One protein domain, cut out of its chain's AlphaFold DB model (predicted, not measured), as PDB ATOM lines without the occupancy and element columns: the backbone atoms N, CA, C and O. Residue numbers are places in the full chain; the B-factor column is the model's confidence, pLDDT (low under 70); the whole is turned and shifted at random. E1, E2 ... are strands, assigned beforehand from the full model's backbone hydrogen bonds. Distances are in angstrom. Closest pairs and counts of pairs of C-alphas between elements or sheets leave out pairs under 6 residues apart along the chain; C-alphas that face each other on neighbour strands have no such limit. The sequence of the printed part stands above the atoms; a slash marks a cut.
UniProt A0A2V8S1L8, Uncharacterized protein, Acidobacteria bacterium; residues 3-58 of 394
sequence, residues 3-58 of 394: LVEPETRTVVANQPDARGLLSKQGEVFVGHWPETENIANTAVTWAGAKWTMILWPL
ATOM      1  N   LEU A   3     202.203 176.778  69.699       97.31
ATOM      2  CA  LEU A   3     202.545 177.054  71.091       97.31
ATOM      3  C   LEU A   3     203.952 176.523  71.363       97.31
ATOM      4  O   LEU A   3     204.222 175.371  71.024       97.31
ATOM      5  N   VAL A   4     204.823 177.340  71.954       96.12
ATOM      6  CA  VAL A   4     206.206 176.960  72.285       96.12
ATOM      7  C   VAL A   4     206.454 177.163  73.766       96.12
ATOM      8  O   VAL A   4     206.288 178.274  74.262       96.12
ATOM      9  N   GLU A   5     206.883 176.117  74.460       96.31
ATOM     10  CA  GLU A   5     207.423 176.249  75.811       96.31
ATOM     11  C   GLU A   5     208.913 176.647  75.708       96.31
ATOM     12  O   GLU A   5     209.665 175.920  75.061       96.31
ATOM     13  N   PRO A   6     209.352 177.805  76.240       88.12
ATOM     14  CA  PRO A   6     210.701 178.316  75.992       88.12
ATOM     15  C   PRO A   6     211.858 177.483  76.557       88.12
ATOM     16  O   PRO A   6     212.918 177.466  75.937       88.12
ATOM     17  N   GLU A   7     211.696 176.828  77.711       90.19
ATOM     18  CA  GLU A   7     212.798 176.132  78.399       90.19
ATOM     19  C   GLU A   7     213.158 174.802  77.724       90.19
ATOM     20  O   GLU A   7     214.322 174.476  77.507       90.19
ATOM     21  N   THR A   8     212.137 174.033  77.369       95.62
ATOM     22  CA  THR A   8     212.199 172.713  76.735       95.62
ATOM     23  C   THR A   8     212.071 172.787  75.223       95.62
ATOM     24  O   THR A   8     212.263 171.777  74.548       95.62
ATOM     25  N   ARG A   9     211.675 173.950  74.686       94.19
ATOM     26  CA  ARG A   9     211.390 174.188  73.262       94.19
ATOM     27  C   ARG A   9     210.335 173.238  72.697       94.19
ATOM     28  O   ARG A   9     210.272 173.014  71.488       94.19
ATOM     29  N   THR A  10     209.492 172.668  73.555       97.31
ATOM     30  CA  THR A  10     208.401 171.784  73.139       97.31
ATOM     31  C   THR A  10     207.378 172.577  72.337       97.31
ATOM     32  O   THR A  10     206.950 173.655  72.756       97.31
ATOM     33  N   VAL A  11     206.971 172.034  71.189       97.06
ATOM     34  CA  VAL A  11     206.010 172.659  70.277       97.06
ATOM     35  C   VAL A  11     204.700 171.891  70.274       97.06
ATOM     36  O   VAL A  11     204.701 170.674  70.111       97.06
ATOM     37  N   VAL A  12     203.583 172.616  70.349       97.56
ATOM     38  CA  VAL A  12     202.238 172.093  70.077       97.56
ATOM     39  C   VAL A  12     201.555 172.967  69.028       97.56
ATOM     40  O   VAL A  12     201.420 174.175  69.206       97.56
ATOM     41  N   ALA A  13     201.092 172.374  67.935       97.50
ATOM     42  CA  ALA A  13     200.468 173.075  66.821       97.50
ATOM     43  C   ALA A  13     199.090 172.499  66.470       97.50
ATOM     44  O   ALA A  13     198.802 171.323  66.687       97.50
ATOM     45  N   ASN A  14     198.236 173.342  65.887       96.38
ATOM     46  CA  ASN A  14     196.863 172.984  65.502       96.38
ATOM     47  C   ASN A  14     196.727 172.456  64.058       96.38
ATOM     48  O   ASN A  14     195.614 172.260  63.582       96.38
ATOM     49  N   GLN A  15     197.835 172.301  63.337       96.12
ATOM     50  CA  GLN A  15     197.895 171.782  61.968       96.12
ATOM     51  C   GLN A  15     199.291 171.171  61.729       96.12
ATOM     52  O   GLN A  15     200.211 171.513  62.480       96.12
ATOM     53  N   PRO A  16     199.479 170.297  60.722       96.50
ATOM     54  CA  PRO A  16     200.810 169.813  60.365       96.50
ATOM     55  C   PRO A  16     201.655 170.933  59.745       96.50
ATOM     56  O   PRO A  16     201.123 171.908  59.202       96.50
ATOM     57  N   ASP A  17     202.975 170.774  59.789       95.81
ATOM     58  CA  ASP A  17     203.891 171.546  58.953       95.81
ATOM     59  C   ASP A  17     204.070 170.901  57.567       95.81
ATOM     60  O   ASP A  17     203.720 169.742  57.347       95.81
ATOM     61  N   ALA A  18     204.624 171.652  56.614       95.56
ATOM     62  CA  ALA A  18     204.780 171.181  55.237       95.56
ATOM     63  C   ALA A  18     206.006 170.273  55.034       95.56
ATOM     64  O   ALA A  18     206.162 169.693  53.961       95.56
ATOM     65  N   ARG A  19     206.899 170.167  56.028       94.75
ATOM     66  CA  ARG A  19     208.144 169.387  55.959       94.75
ATOM     67  C   ARG A  19     208.121 168.127  56.835       94.75
ATOM     68  O   ARG A  19     209.113 167.405  56.847       94.75
ATOM     69  N   GLY A  20     207.016 167.848  57.529       95.00
ATOM     70  CA  GLY A  20     206.858 166.677  58.394       95.00
ATOM     71  C   GLY A  20     207.713 166.716  59.664       95.00
ATOM     72  O   GLY A  20     208.068 165.662  60.184       95.00
ATOM     73  N   LEU A  21     208.076 167.908  60.148       95.25
ATOM     74  CA  LEU A  21     208.834 168.079  61.395       95.25
ATOM     75  C   LEU A  21     207.965 167.917  62.651       95.25
ATOM     76  O   LEU A  21     208.491 167.670  63.736       95.25
ATOM     77  N   LEU A  22     206.647 168.052  62.520       97.56
ATOM     78  CA  LEU A  22     205.678 167.833  63.583       97.56
ATOM     79  C   LEU A  22     204.976 166.485  63.401       97.56
ATOM     80  O   LEU A  22     204.453 166.161  62.336       97.56
ATOM     81  N   SER A  23     204.904 165.718  64.484       97.69
ATOM     82  CA  SER A  23     204.219 164.427  64.522       97.69
ATOM     83  C   SER A  23     202.821 164.576  65.112       97.69
ATOM     84  O   SER A  23     202.642 165.219  66.147       97.69
ATOM     85  N   LYS A  24     201.814 163.965  64.480       97.75
ATOM     86  CA  LYS A  24     200.441 163.976  65.001       97.75
ATOM     87  C   LYS A  24     200.368 163.203  66.324       97.75
ATOM     88  O   LYS A  24     200.769 162.043  66.382       97.75
ATOM     89  N   GLN A  25     199.811 163.825  67.360       97.50
ATOM     90  CA  GLN A  25     199.498 163.208  68.650       97.50
ATOM     91  C   GLN A  25     198.070 163.599  69.051       97.50
ATOM     92  O   GLN A  25     197.807 164.737  69.438       97.50
ATOM     93  N   GLY A  26     197.125 162.665  68.918       96.00
ATOM     94  CA  GLY A  26     195.698 162.968  69.069       96.00
ATOM     95  C   GLY A  26     195.231 164.011  68.045       96.00
ATOM     96  O   GLY A  26     195.436 163.835  66.844       96.00
ATOM     97  N   GLU A  27     194.638 165.102  68.532       96.62
ATOM     98  CA  GLU A  27     194.108 166.209  67.712       96.62
ATOM     99  C   GLU A  27     195.133 167.319  67.423       96.62
ATOM    100  O   GLU A  27     194.823 168.292  66.737       96.62
ATOM    101  N   VAL A  28     196.356 167.198  67.945       97.75
ATOM    102  CA  VAL A  28     197.412 168.205  67.792       97.75
ATOM    103  C   VAL A  28     198.644 167.625  67.110       97.75
ATOM    104  O   VAL A  28     198.773 166.417  66.903       97.75
ATOM    105  N   PHE A  29     199.564 168.510  66.752       98.31
ATOM    106  CA  PHE A  29     200.852 168.172  66.168       98.31
ATOM    107  C   PHE A  29     201.950 168.621  67.121       98.31
ATOM    108  O   PHE A  29     201.962 169.774  67.549       98.31
ATOM    109  N   VAL A  30     202.844 167.708  67.482       98.00
ATOM    110  CA  VAL A  30     203.873 167.927  68.498       98.00
ATOM    111  C   VAL A  30     205.248 167.799  67.865       98.00
ATOM    112  O   VAL A  30     205.472 166.957  66.994       98.00
ATOM    113  N   GLY A  31     206.176 168.632  68.312       96.69
ATOM    114  CA  GLY A  31     207.568 168.572  67.895       96.69
ATOM    115  C   GLY A  31     208.453 169.399  68.811       96.69
ATOM    116  O   GLY A  31     208.102 169.666  69.962       96.69
ATOM    117  N   HIS A  32     209.596 169.816  68.285       96.62
ATOM    118  CA  HIS A  32     210.595 170.568  69.030       96.62
ATOM    119  C   HIS A  32     211.069 171.766  68.206       96.62
ATOM    120  O   HIS A  32     211.334 171.642  67.007       96.62
ATOM    121  N   TRP A  33     211.133 172.937  68.836       92.56
ATOM    122  CA  TRP A  33     211.524 174.183  68.192       92.56
ATOM    123  C   TRP A  33     213.056 174.250  68.082       92.56
ATOM    124  O   TRP A  33     213.726 174.088  69.101       92.56
ATOM    125  N   PRO A  34     213.645 174.500  66.897       87.75
ATOM    126  CA  PRO A  34     215.095 174.404  66.709       87.75
ATOM    127  C   PRO A  34     215.880 175.362  67.606       87.75
ATOM    128  O   PRO A  34     215.499 176.524  67.719       87.75
ATOM    129  N   GLU A  35     217.010 174.917  68.166       84.19
ATOM    130  CA  GLU A  35     217.883 175.733  69.037       84.19
ATOM    131  C   GLU A  35     218.404 177.012  68.376       84.19
ATOM    132  O   GLU A  35     218.652 178.018  69.035       84.19
ATOM    133  N   THR A  36     218.539 176.985  67.053       82.56
ATOM    134  CA  THR A  36     219.049 178.098  66.249       82.56
ATOM    135  C   THR A  36     218.025 179.205  66.004       82.56
ATOM    136  O   THR A  36     218.392 180.255  65.487       82.56
ATOM    137  N   GLU A  37     216.749 178.975  66.318       82.06
ATOM    138  CA  GLU A  37     215.652 179.908  66.044       82.06
ATOM    139  C   GLU A  37     215.233 180.664  67.311       82.06
ATOM    140  O   GLU A  37     215.293 180.138  68.420       82.06
ATOM    141  N   ASN A  38     214.757 181.898  67.175       83.62
ATOM    142  CA  ASN A  38     214.252 182.652  68.327       83.62
ATOM    143  C   ASN A  38     212.830 182.212  68.707       83.62
ATOM    144  O   ASN A  38     212.072 181.730  67.864       83.62
ATOM    145  N   ILE A  39     212.463 182.405  69.977       83.25
ATOM    146  CA  ILE A  39     211.110 182.165  70.499       83.25
ATOM    147  C   ILE A  39     210.522 183.514  70.914       83.25
ATOM    148  O   ILE A  39     211.102 184.219  71.740       83.25
ATOM    149  N   ALA A  40     209.387 183.887  70.326       85.81
ATOM    150  CA  ALA A  40     208.680 185.130  70.619       85.81
ATOM    151  C   ALA A  40     207.192 185.002  70.263       85.81
ATOM    152  O   ALA A  40     206.827 184.237  69.372       85.81
ATOM    153  N   ASN A  41     206.332 185.783  70.918       88.25
ATOM    154  CA  ASN A  41     204.955 185.959  70.461       88.25
ATOM    155  C   ASN A  41     205.001 186.769  69.160       88.25
ATOM    156  O   ASN A  41     205.425 187.923  69.188       88.25
ATOM    157  N   THR A  42     204.713 186.131  68.022       85.31
ATOM    158  CA  THR A  42     204.797 186.781  66.706       85.31
ATOM    159  C   THR A  42     204.236 185.905  65.578       85.31
ATOM    160  O   THR A  42     203.940 184.718  65.752       85.31
ATOM    161  N   ALA A  43     204.146 186.464  64.372       89.88
ATOM    162  CA  ALA A  43     203.973 185.697  63.146       89.88
ATOM    163  C   ALA A  43     205.333 185.199  62.625       89.88
ATOM    164  O   ALA A  43     206.256 185.985  62.429       89.88
ATOM    165  N   VAL A  44     205.457 183.900  62.348       88.69
ATOM    166  CA  VAL A  44     206.718 183.282  61.899       88.69
ATOM    167  C   VAL A  44     206.481 182.348  60.720       88.69
ATOM    168  O   VAL A  44     205.485 181.631  60.678       88.69
ATOM    169  N   THR A  45     207.397 182.327  59.751       92.31
ATOM    170  CA  THR A  45     207.389 181.311  58.689       92.31
ATOM    171  C   THR A  45     208.387 180.222  59.042       92.31
ATOM    172  O   THR A  45     209.587 180.469  59.062       92.31
ATOM    173  N   TRP A  46     207.894 179.019  59.327       92.31
ATOM    174  CA  TRP A  46     208.714 177.885  59.747       92.31
ATOM    175  C   TRP A  46     208.181 176.584  59.154       92.31
ATOM    176  O   TRP A  46     206.971 176.403  59.007       92.31
ATOM    177  N   ALA A  47     209.099 175.692  58.774       92.00
ATOM    178  CA  ALA A  47     208.784 174.383  58.201       92.00
ATOM    179  C   ALA A  47     207.766 174.433  57.034       92.00
ATOM    180  O   ALA A  47     206.905 173.571  56.878       92.00
ATOM    181  N   GLY A  48     207.872 175.473  56.198       92.19
ATOM    182  CA  GLY A  48     207.023 175.668  55.018       92.19
ATOM    183  C   GLY A  48     205.590 176.130  55.306       92.19
ATOM    184  O   GLY A  48     204.766 176.104  54.399       92.19
ATOM    185  N   ALA A  49     205.290 176.583  56.525       93.38
ATOM    186  CA  ALA A  49     204.001 177.168  56.883       93.38
ATOM    187  C   ALA A  49     204.170 178.515  57.607       93.38
ATOM    188  O   ALA A  49     205.180 178.763  58.270       93.38
ATOM    189  N   LYS A  50     203.168 179.396  57.473       93.56
ATOM    190  CA  LYS A  50     203.077 180.655  58.225       93.56
ATOM    191  C   LYS A  50     202.288 180.411  59.509       93.56
ATOM    192  O   LYS A  50     201.098 180.096  59.476       93.56
ATOM    193  N   TRP A  51     202.950 180.579  60.641       94.81
ATOM    194  CA  TRP A  51     202.419 180.339  61.971       94.81
ATOM    195  C   TRP A  51     202.164 181.644  62.709       94.81
ATOM    196  O   TRP A  51     202.805 182.661  62.468       94.81
ATOM    197  N   THR A  52     201.240 181.568  63.658       96.19
ATOM    198  CA  THR A  52     201.211 182.454  64.818       96.19
ATOM    199  C   THR A  52     201.881 181.688  65.950       96.19
ATOM    200  O   THR A  52     201.327 180.660  66.356       96.19
ATOM    201  N   MET A  53     203.058 182.133  66.387       94.69
ATOM    202  CA  MET A  53     203.777 181.594  67.537       94.69
ATOM    203  C   MET A  53     203.284 182.269  68.814       94.69
ATOM    204  O   MET A  53     203.158 183.491  68.849       94.69
ATOM    205  N   ILE A  54     203.027 181.478  69.854       96.50
ATOM    206  CA  ILE A  54     202.672 181.975  71.185       96.50
ATOM    207  C   ILE A  54     203.471 181.207  72.235       96.50
ATOM    208  O   ILE A  54     203.558 179.980  72.183       96.50
ATOM    209  N   LEU A  55     204.041 181.922  73.200       94.06
ATOM    210  CA  LEU A  55     204.750 181.330  74.327       94.06
ATOM    211  C   LEU A  55     203.775 180.595  75.257       94.06
ATOM    212  O   LEU A  55     202.692 181.087  75.581       94.06
ATOM    213  N   TRP A  56     204.188 179.415  75.707       93.44
ATOM    214  CA  TRP A  56     203.511 178.584  76.698       93.44
ATOM    215  C   TRP A  56     204.333 178.601  78.012       93.44
ATOM    216  O   TRP A  56     205.557 178.570  77.912       93.44
ATOM    217  N   PRO A  57     203.734 178.675  79.228       94.25
ATOM    218  CA  PRO A  57     202.309 178.642  79.563       94.25
ATOM    219  C   PRO A  57     201.519 179.874  79.109       94.25
ATOM    220  O   PRO A  57     201.984 181.007  79.190       94.25
ATOM    221  N   LEU A  58     200.283 179.644  78.657       94.69
ATOM    222  CA  LEU A  58     199.351 180.723  78.332       94.69
ATOM    223  C   LEU A  58     198.827 181.379  79.621       94.69
ATOM    224  O   LEU A  58     198.776 180.711  80.658       94.69
TER     225      LEU A  58
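AT A GLANCE: This is residues 3 to 58 of the 394 residues of an uncharacterized protein of Acidobacteria bacterium (UniProt A0A2V8S1L8). Two small antiparallel sheets, the three-stranded E1-E3-E2 and the hairpin E4-E5, stand roughly as an open V, nearest where E1 and E5 are near each other, with E2 and E4 far out. The 56 printed residues, with no named helix and strands E1 to E5 in order, are all strand by class, though just 24 lie in named elements. The whole is compact, radius of gyration of the C-alphas 10.3 A, spanning 22 by 21 by 18 A.

HOW THE PARTS SIT: Start at E1, residues 10 to 13, antiparallel to E3, residues 28 to 32: N 11 and O 31 are 2.9 A apart. E2, residues 23 to 25, forms a hairpin with E3; see N 25 and O 28, 2.8 A. E4, residues 42 to 46, and E5, residues 49 to 55, form another: N 51 and O 44, 2.7 A.

IN THESE COORDINATES: Find C-alpha 10 at (208.401, 171.784, 73.139), where E1 begins. E5 runs 17.9 A to C-alpha 55 at (204.750, 181.330, 74.327).

THE WHOLE: The printed part has no cut, no link is long, and no printed residue is under 70 in pLDDT.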